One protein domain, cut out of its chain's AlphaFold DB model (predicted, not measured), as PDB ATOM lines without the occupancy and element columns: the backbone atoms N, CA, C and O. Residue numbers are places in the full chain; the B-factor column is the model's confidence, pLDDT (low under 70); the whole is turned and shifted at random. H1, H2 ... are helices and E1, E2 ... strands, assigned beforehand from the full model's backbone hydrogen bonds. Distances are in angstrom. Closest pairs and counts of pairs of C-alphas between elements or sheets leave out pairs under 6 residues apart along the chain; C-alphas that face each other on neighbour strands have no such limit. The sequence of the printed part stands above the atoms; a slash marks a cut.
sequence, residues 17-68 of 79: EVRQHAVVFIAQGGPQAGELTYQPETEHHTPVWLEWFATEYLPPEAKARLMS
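This is residues 17 to 68 of the 79 residues of an uncharacterized protein of Mycolicibacterium peregrinum (UniProt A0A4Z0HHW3). A small twisted sheet of three strands has one helix, H1, over one face, making two layers, and its other face is bare. The antiparallel order is E2, E1, E3. The 52 printed residues run E1, E2, H1, E3, class mixed; they are compact, radius of gyration of the C-alphas 11.3 A, but elongated, spanning 35 by 20 by 16 A.

Start at E1, residues 17 to 27, a hairpin with E2, residues 34 to 38; N 25 and O 36 are within hydrogen-bond range, 2.9 A. E1 also neighbours E3, residues 65 to 68, with N 22 and O 67 at 2.9 A. H1, residues 47 to 57, is on the sheet over E1 and E3, height 9.2 A; its closest C-alphas to E3 are Ala 54 and Arg 65, 5.7 A. E2, H1, E3 form a split strand-helix-strand unit, E1 between its same-way strands, crossover right-handed. In H1, 6 of 7 O i to N i+4 pairs are within range.

Find C-alpha 17 at (-37.918, -0.997, 7.579); E1 runs 30.9 A. H1 runs 14.2 A. E3 ends at (-40.159, 5.182, -3.320).

The printed part has no cut and no long link. Look for pLDDT under 70 at residues 28 to 33 and 40 to 44.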
ATOM      1  N   GLU A  17     -37.382  -1.864   8.626       83.12
ATOM      2  CA  GLU A  17     -37.918  -0.997   7.579       83.12
ATOM      3  C   GLU A  17     -36.903  -0.820   6.454       83.12
ATOM      4  O   GLU A  17     -35.757  -0.429   6.676       83.12
ATOM      5  N   VAL A  18     -37.354  -1.057   5.228       78.56
ATOM      6  CA  VAL A  18     -36.538  -0.952   4.022       78.56
ATOM      7  C   VAL A  18     -37.178   0.041   3.088       78.56
ATOM      8  O   VAL A  18     -38.356  -0.072   2.744       78.56
ATOM      9  N   ARG A  19     -36.392   1.014   2.636       80.94
ATOM     10  CA  ARG A  19     -36.820   1.908   1.570       80.94
ATOM     11  C   ARG A  19     -36.513   1.263   0.222       80.94
ATOM     12  O   ARG A  19     -35.355   1.097  -0.139       80.94
ATOM     13  N   GLN A  20     -37.562   0.926  -0.515       79.94
ATOM     14  CA  GLN A  20     -37.475   0.450  -1.889       79.94
ATOM     15  C   GLN A  20     -37.670   1.612  -2.857       79.94
ATOM     16  O   GLN A  20     -38.490   2.503  -2.615       79.94
ATOM     17  N   HIS A  21     -36.942   1.567  -3.967       83.25
ATOM     18  CA  HIS A  21     -37.021   2.529  -5.058       83.25
ATOM     19  C   HIS A  21     -37.359   1.797  -6.357       83.25
ATOM     20  O   HIS A  21     -36.861   0.701  -6.591       83.25
ATOM     21  N   ALA A  22     -38.194   2.400  -7.198       85.81
ATOM     22  CA  ALA A  22     -38.553   1.855  -8.501       85.81
ATOM     23  C   ALA A  22     -38.781   2.986  -9.507       85.81
ATOM     24  O   ALA A  22     -39.236   4.068  -9.135       85.81
ATOM     25  N   VAL A  23     -38.485   2.738 -10.780       87.44
ATOM     26  CA  VAL A  23     -38.793   3.665 -11.874       87.44
ATOM     27  C   VAL A  23     -40.087   3.218 -12.535       87.44
ATOM     28  O   VAL A  23     -40.180   2.102 -13.039       87.44
ATOM     29  N   VAL A  24     -41.080   4.101 -12.544       87.75
ATOM     30  CA  VAL A  24     -42.362   3.881 -13.218       87.75
ATOM     31  C   VAL A  24     -42.384   4.706 -14.491       87.75
ATOM     32  O   VAL A  24     -42.107   5.904 -14.441       87.75
ATOM     33  N   PHE A  25     -42.702   4.086 -15.623       85.88
ATOM     34  CA  PHE A  25     -42.726   4.751 -16.923       85.88
ATOM     35  C   PHE A  25     -43.803   4.159 -17.836       85.88
ATOM     36  O   PHE A  25     -44.226   3.020 -17.676       85.88
ATOM     37  N   ILE A  26     -44.262   4.947 -18.804       81.94
ATOM     38  CA  ILE A  26     -45.248   4.535 -19.801       81.94
ATOM     39  C   ILE A  26     -44.507   4.043 -21.042       81.94
ATOM     40  O   ILE A  26     -43.946   4.839 -21.799       81.94
ATOM     41  N   ALA A  27     -44.534   2.735 -21.285       76.00
ATOM     42  CA  ALA A  27     -44.041   2.180 -22.537       76.00
ATOM     43  C   ALA A  27     -45.003   2.535 -23.680       76.00
ATOM     44  O   ALA A  27     -46.189   2.193 -23.662       76.00
ATOM     45  N   GLN A  28     -44.488   3.244 -24.684       68.44
ATOM     46  CA  GLN A  28     -45.236   3.636 -25.875       68.44
ATOM     47  C   GLN A  28     -44.989   2.591 -26.975       68.44
ATOM     48  O   GLN A  28     -43.959   2.610 -27.642       68.44
ATOM     49  N   GLY A  29     -45.944   1.678 -27.166       63.66
ATOM     50  CA  GLY A  29     -45.934   0.699 -28.260       63.66
ATOM     51  C   GLY A  29     -45.495  -0.719 -27.875       63.66
ATOM     52  O   GLY A  29     -44.928  -0.967 -26.815       63.66
ATOM     53  N   GLY A  30     -45.801  -1.673 -28.760       67.44
ATOM     54  CA  GLY A  30     -45.593  -3.105 -28.527       67.44
ATOM     55  C   GLY A  30     -46.679  -3.756 -27.652       67.44
ATOM     56  O   GLY A  30     -47.609  -3.089 -27.200       67.44
ATOM     57  N   PRO A  31     -46.591  -5.075 -27.409       68.62
ATOM     58  CA  PRO A  31     -47.571  -5.816 -26.608       68.62
ATOM     59  C   PRO A  31     -47.579  -5.435 -25.116       68.62
ATOM     60  O   PRO A  31     -48.485  -5.843 -24.400       68.62
ATOM     61  N   GLN A  32     -46.592  -4.660 -24.657       67.81
ATOM     62  CA  GLN A  32     -46.471  -4.167 -23.280       67.81
ATOM     63  C   GLN A  32     -46.774  -2.663 -23.158       67.81
ATOM     64  O   GLN A  32     -46.295  -2.010 -22.237       67.81
ATOM     65  N   ALA A  33     -47.539  -2.090 -24.094       69.88
ATOM     66  CA  ALA A  33     -47.962  -0.698 -23.986       69.88
ATOM     67  C   ALA A  33     -48.768  -0.474 -22.691       69.88
ATOM     68  O   ALA A  33     -49.742  -1.183 -22.435       69.88
ATOM     69  N   GLY A  34     -48.368   0.514 -21.887       78.44
ATOM     70  CA  GLY A  34     -48.960   0.767 -20.571       78.44
ATOM     71  C   GLY A  34     -47.953   1.285 -19.548       78.44
ATOM     72  O   GLY A  34     -46.805   1.572 -19.886       78.44
ATOM     73  N   GLU A  35     -48.407   1.433 -18.304       82.38
ATOM     74  CA  GLU A  35     -47.531   1.714 -17.163       82.38
ATOM     75  C   GLU A  35     -46.715   0.453 -16.855       82.38
ATOM     76  O   GLU A  35     -47.269  -0.638 -16.722       82.38
ATOM     77  N   LEU A  36     -45.393   0.601 -16.827       82.25
ATOM     78  CA  LEU A  36     -44.445  -0.436 -16.454       82.25
ATOM     79  C   LEU A  36     -43.627   0.055 -15.268       82.25
ATOM     80  O   LEU A  36     -43.243   1.226 -15.195       82.25
ATOM     81  N   THR A  37     -43.318  -0.871 -14.366       83.38
ATOM     82  CA  THR A  37     -42.445  -0.600 -13.229       83.38
ATOM     83  C   THR A  37     -41.154  -1.395 -13.353       83.38
ATOM     84  O   THR A  37     -41.176  -2.621 -13.434       83.38
ATOM     85  N   TYR A  38     -40.027  -0.689 -13.336       81.62
ATOM     86  CA  TYR A  38     -38.698  -1.262 -13.194       81.62
ATOM     87  C   TYR A  38     -38.240  -1.125 -11.744       81.62
ATOM     88  O   TYR A  38     -38.032  -0.016 -11.245       81.62
ATOM     89  N   GLN A  39     -38.080  -2.262 -11.074       75.62
ATOM     90  CA  GLN A  39     -37.493  -2.345  -9.746       75.62
ATOM     91  C   GLN A  39     -36.125  -3.032  -9.867       75.62
ATOM     92  O   GLN A  39     -36.040  -4.089 -10.490       75.62
ATOM     93  N   PRO A  40     -35.043  -2.433  -9.348       68.88
ATOM     94  CA  PRO A  40     -33.729  -3.037  -9.450       68.88
ATOM     95  C   PRO A  40     -33.549  -4.195  -8.468       68.88
ATOM     96  O   PRO A  40     -33.644  -4.008  -7.262       68.88
ATOM     97  N   GLU A  41     -33.128  -5.344  -8.989       62.28
ATOM     98  CA  GLU A  41     -32.903  -6.555  -8.187       62.28
ATOM     99  C   GLU A  41     -31.514  -6.621  -7.522       62.28
ATOM    100  O   GLU A  41     -31.169  -7.594  -6.854       62.28
ATOM    101  N   THR A  42     -30.669  -5.601  -7.714       58.94
ATOM    102  CA  THR A  42     -29.252  -5.632  -7.311       58.94
ATOM    103  C   THR A  42     -28.829  -4.363  -6.581       58.94
ATOM    104  O   THR A  42     -29.158  -3.262  -7.028       58.94
ATOM    105  N   GLU A  43     -27.971  -4.500  -5.565       60.12
ATOM    106  CA  GLU A  43     -27.407  -3.390  -4.769       60.12
ATOM    107  C   GLU A  43     -26.660  -2.327  -5.601       60.12
ATOM    108  O   GLU A  43     -26.478  -1.192  -5.161       60.12
ATOM    109  N   HIS A  44     -26.236  -2.663  -6.824       60.91
ATOM    110  CA  HIS A  44     -25.505  -1.755  -7.710       60.91
ATOM    111  C   HIS A  44     -26.369  -0.648  -8.339       60.91
ATOM    112  O   HIS A  44     -25.829   0.364  -8.788       60.91
ATOM    113  N   HIS A  45     -27.697  -0.787  -8.343       71.81
ATOM    114  CA  HIS A  45     -28.606   0.248  -8.840       71.81
ATOM    115  C   HIS A  45     -29.026   1.172  -7.693       71.81
ATOM    116  O   HIS A  45     -30.106   1.058  -7.114       71.81
ATOM    117  N   THR A  46     -28.127   2.093  -7.352       81.56
ATOM    118  CA  THR A  46     -28.368   3.105  -6.315       81.56
ATOM    119  C   THR A  46     -29.528   4.045  -6.690       81.56
ATOM    120  O   THR A  46     -29.837   4.199  -7.874       81.56
ATOM    121  N   PRO A  47     -30.135   4.760  -5.720       80.00
ATOM    122  CA  PRO A  47     -31.186   5.739  -6.010       80.00
ATOM    123  C   PRO A  47     -30.772   6.804  -7.037       80.00
ATOM    124  O   PRO A  47     -31.568   7.162  -7.897       80.00
ATOM    125  N   VAL A  48     -29.511   7.253  -6.994       86.06
ATOM    126  CA  VAL A  48     -28.949   8.224  -7.951       86.06
ATOM    127  C   VAL A  48     -28.916   7.650  -9.366       86.06
ATOM    128  O   VAL A  48     -29.220   8.342 -10.334       86.06
ATOM    129  N   TRP A  49     -28.573   6.368  -9.494       87.94
ATOM    130  CA  TRP A  49     -28.588   5.693 -10.787       87.94
ATOM    131  C   TRP A  49     -30.013   5.562 -11.334       87.94
ATOM    132  O   TRP A  49     -30.231   5.797 -12.518       87.94
ATOM    133  N   LEU A  50     -30.993   5.240 -10.483       86.44
ATOM    134  CA  LEU A  50     -32.400   5.144 -10.888       86.44
ATOM    135  C   LEU A  50     -32.985   6.498 -11.294       86.44
ATOM    136  O   LEU A  50     -33.792   6.563 -12.217       86.44
ATOM    137  N   GLU A  51     -32.578   7.573 -10.619       88.94
ATOM    138  CA  GLU A  51     -32.944   8.934 -11.003       88.94
ATOM    139  C   GLU A  51     -32.397   9.265 -12.395       88.94
ATOM    140  O   GLU A  51     -33.180   9.600 -13.279       88.94
ATOM    141  N   TRP A  52     -31.098   9.038 -12.634       90.56
ATOM    142  CA  TRP A  52     -30.497   9.175 -13.967       90.56
ATOM    143  C   TRP A  52     -31.199   8.300 -15.015       90.56
ATOM    144  O   TRP A  52     -31.458   8.749 -16.130       90.56
ATOM    145  N   PHE A  53     -31.556   7.060 -14.673       88.69
ATOM    146  CA  PHE A  53     -32.266   6.168 -15.586       88.69
ATOM    147  C   PHE A  53     -33.637   6.741 -15.980       88.69
ATOM    148  O   PHE A  53     -34.022   6.700 -17.149       88.69
ATOM    149  N   ALA A  54     -34.360   7.319 -15.018       87.12
ATOM    150  CA  ALA A  54     -35.659   7.937 -15.249       87.12
ATOM    151  C   ALA A  54     -35.576   9.266 -16.020       87.12
ATOM    152  O   ALA A  54     -36.504   9.575 -16.764       87.12
ATOM    153  N   THR A  55     -34.512  10.058 -15.845       88.56
ATOM    154  CA  THR A  55     -34.429  11.416 -16.419       88.56
ATOM    155  C   THR A  55     -33.577  11.519 -17.680       88.56
ATOM    156  O   THR A  55     -33.902  12.320 -18.551       88.56
ATOM    157  N   GLU A  56     -32.508  10.729 -17.786       89.25
ATOM    158  CA  GLU A  56     -31.502  10.844 -18.852       89.25
ATOM    159  C   GLU A  56     -31.485   9.642 -19.805       89.25
ATOM    160  O   GLU A  56     -31.192   9.802 -20.988       89.25
ATOM    161  N   TYR A  57     -31.748   8.427 -19.307       87.94
ATOM    162  CA  TYR A  57     -31.686   7.218 -20.139       87.94
ATOM    163  C   TYR A  57     -32.980   6.970 -20.913       87.94
ATOM    164  O   TYR A  57     -32.948   6.648 -22.103       87.94
ATOM    165  N   LEU A  58     -34.125   7.080 -20.235       85.44
ATOM    166  CA  LEU A  58     -35.421   6.881 -20.867       85.44
ATOM    167  C   LEU A  58     -35.803   8.087 -21.740       85.44
ATOM    168  O   LEU A  58     -35.518   9.231 -21.384       85.44
ATOM    169  N   PRO A  59     -36.487   7.853 -22.875       85.75
ATOM    170  CA  PRO A  59     -36.955   8.938 -23.720       85.75
ATOM    171  C   PRO A  59     -37.993   9.797 -22.972       85.75
ATOM    172  O   PRO A  59     -38.791   9.250 -22.202       85.75
ATOM    173  N   PRO A  60     -38.052  11.122 -23.209       84.88
ATOM    174  CA  PRO A  60     -38.974  12.020 -22.505       84.88
ATOM    175  C   PRO A  60     -40.453  11.596 -22.582       84.88
ATOM    176  O   PRO A  60     -41.230  11.803 -21.645       84.88
ATOM    177  N   GLU A  61     -40.858  10.959 -23.681       84.62
ATOM    178  CA  GLU A  61     -42.224  10.485 -23.928       84.62
ATOM    179  C   GLU A  61     -42.635   9.323 -23.014       84.62
ATOM    180  O   GLU A  61     -43.833   9.056 -22.861       84.62
ATOM    181  N   ALA A  62     -41.660   8.662 -22.379       83.12
ATOM    182  CA  ALA A  62     -41.899   7.605 -21.407       83.12
ATOM    183  C   ALA A  62     -42.514   8.139 -20.106       83.12
ATOM    184  O   ALA A  62     -43.011   7.347 -19.309       83.12
ATOM    185  N   LYS A  63     -42.511   9.464 -19.869       84.81
ATOM    186  CA  LYS A  63     -43.052  10.087 -18.643       84.81
ATOM    187  C   LYS A  63     -42.563   9.378 -17.372       84.81
ATOM    188  O   LYS A  63     -43.342   9.130 -16.450       84.81
ATOM    189  N   ALA A  64     -41.289   8.995 -17.373       88.44
ATOM    190  CA  ALA A  64     -40.700   8.208 -16.309       88.44
ATOM    191  C   ALA A  64     -40.603   9.016 -15.010       88.44
ATOM    192  O   ALA A  64     -40.412  10.233 -15.021       88.44
ATOM    193  N   ARG A  65     -40.744   8.330 -13.876       86.81
ATOM    194  CA  ARG A  65     -40.615   8.918 -12.540       86.81
ATOM    195  C   ARG A  65     -40.021   7.917 -11.562       86.81
ATOM    196  O   ARG A  65     -40.373   6.738 -11.577       86.81
ATOM    197  N   LEU A  66     -39.170   8.408 -10.667       87.75
ATOM    198  CA  LEU A  66     -38.706   7.638  -9.522       87.75
ATOM    199  C   LEU A  66     -39.798   7.620  -8.445       87.75
ATOM    200  O   LEU A  66     -40.278   8.666  -8.007       87.75
ATOM    201  N   MET A  67     -40.180   6.430  -8.000       87.25
ATOM    202  CA  MET A  67     -41.075   6.211  -6.871       87.25
ATOM    203  C   MET A  67     -40.326   5.514  -5.745       87.25
ATOM    204  O   MET A  67     -39.369   4.776  -5.964       87.25
ATOM    205  N   SER A  68     -40.745   5.786  -4.512       85.75
ATOM    206  CA  SER A  68     -40.159   5.182  -3.320       85.75
ATOM    207  C   SER A  68     -41.260   4.739  -2.372       85.75
ATOM    208  O   SER A  68     -42.267   5.435  -2.228       85.75
TER     209      SER A  68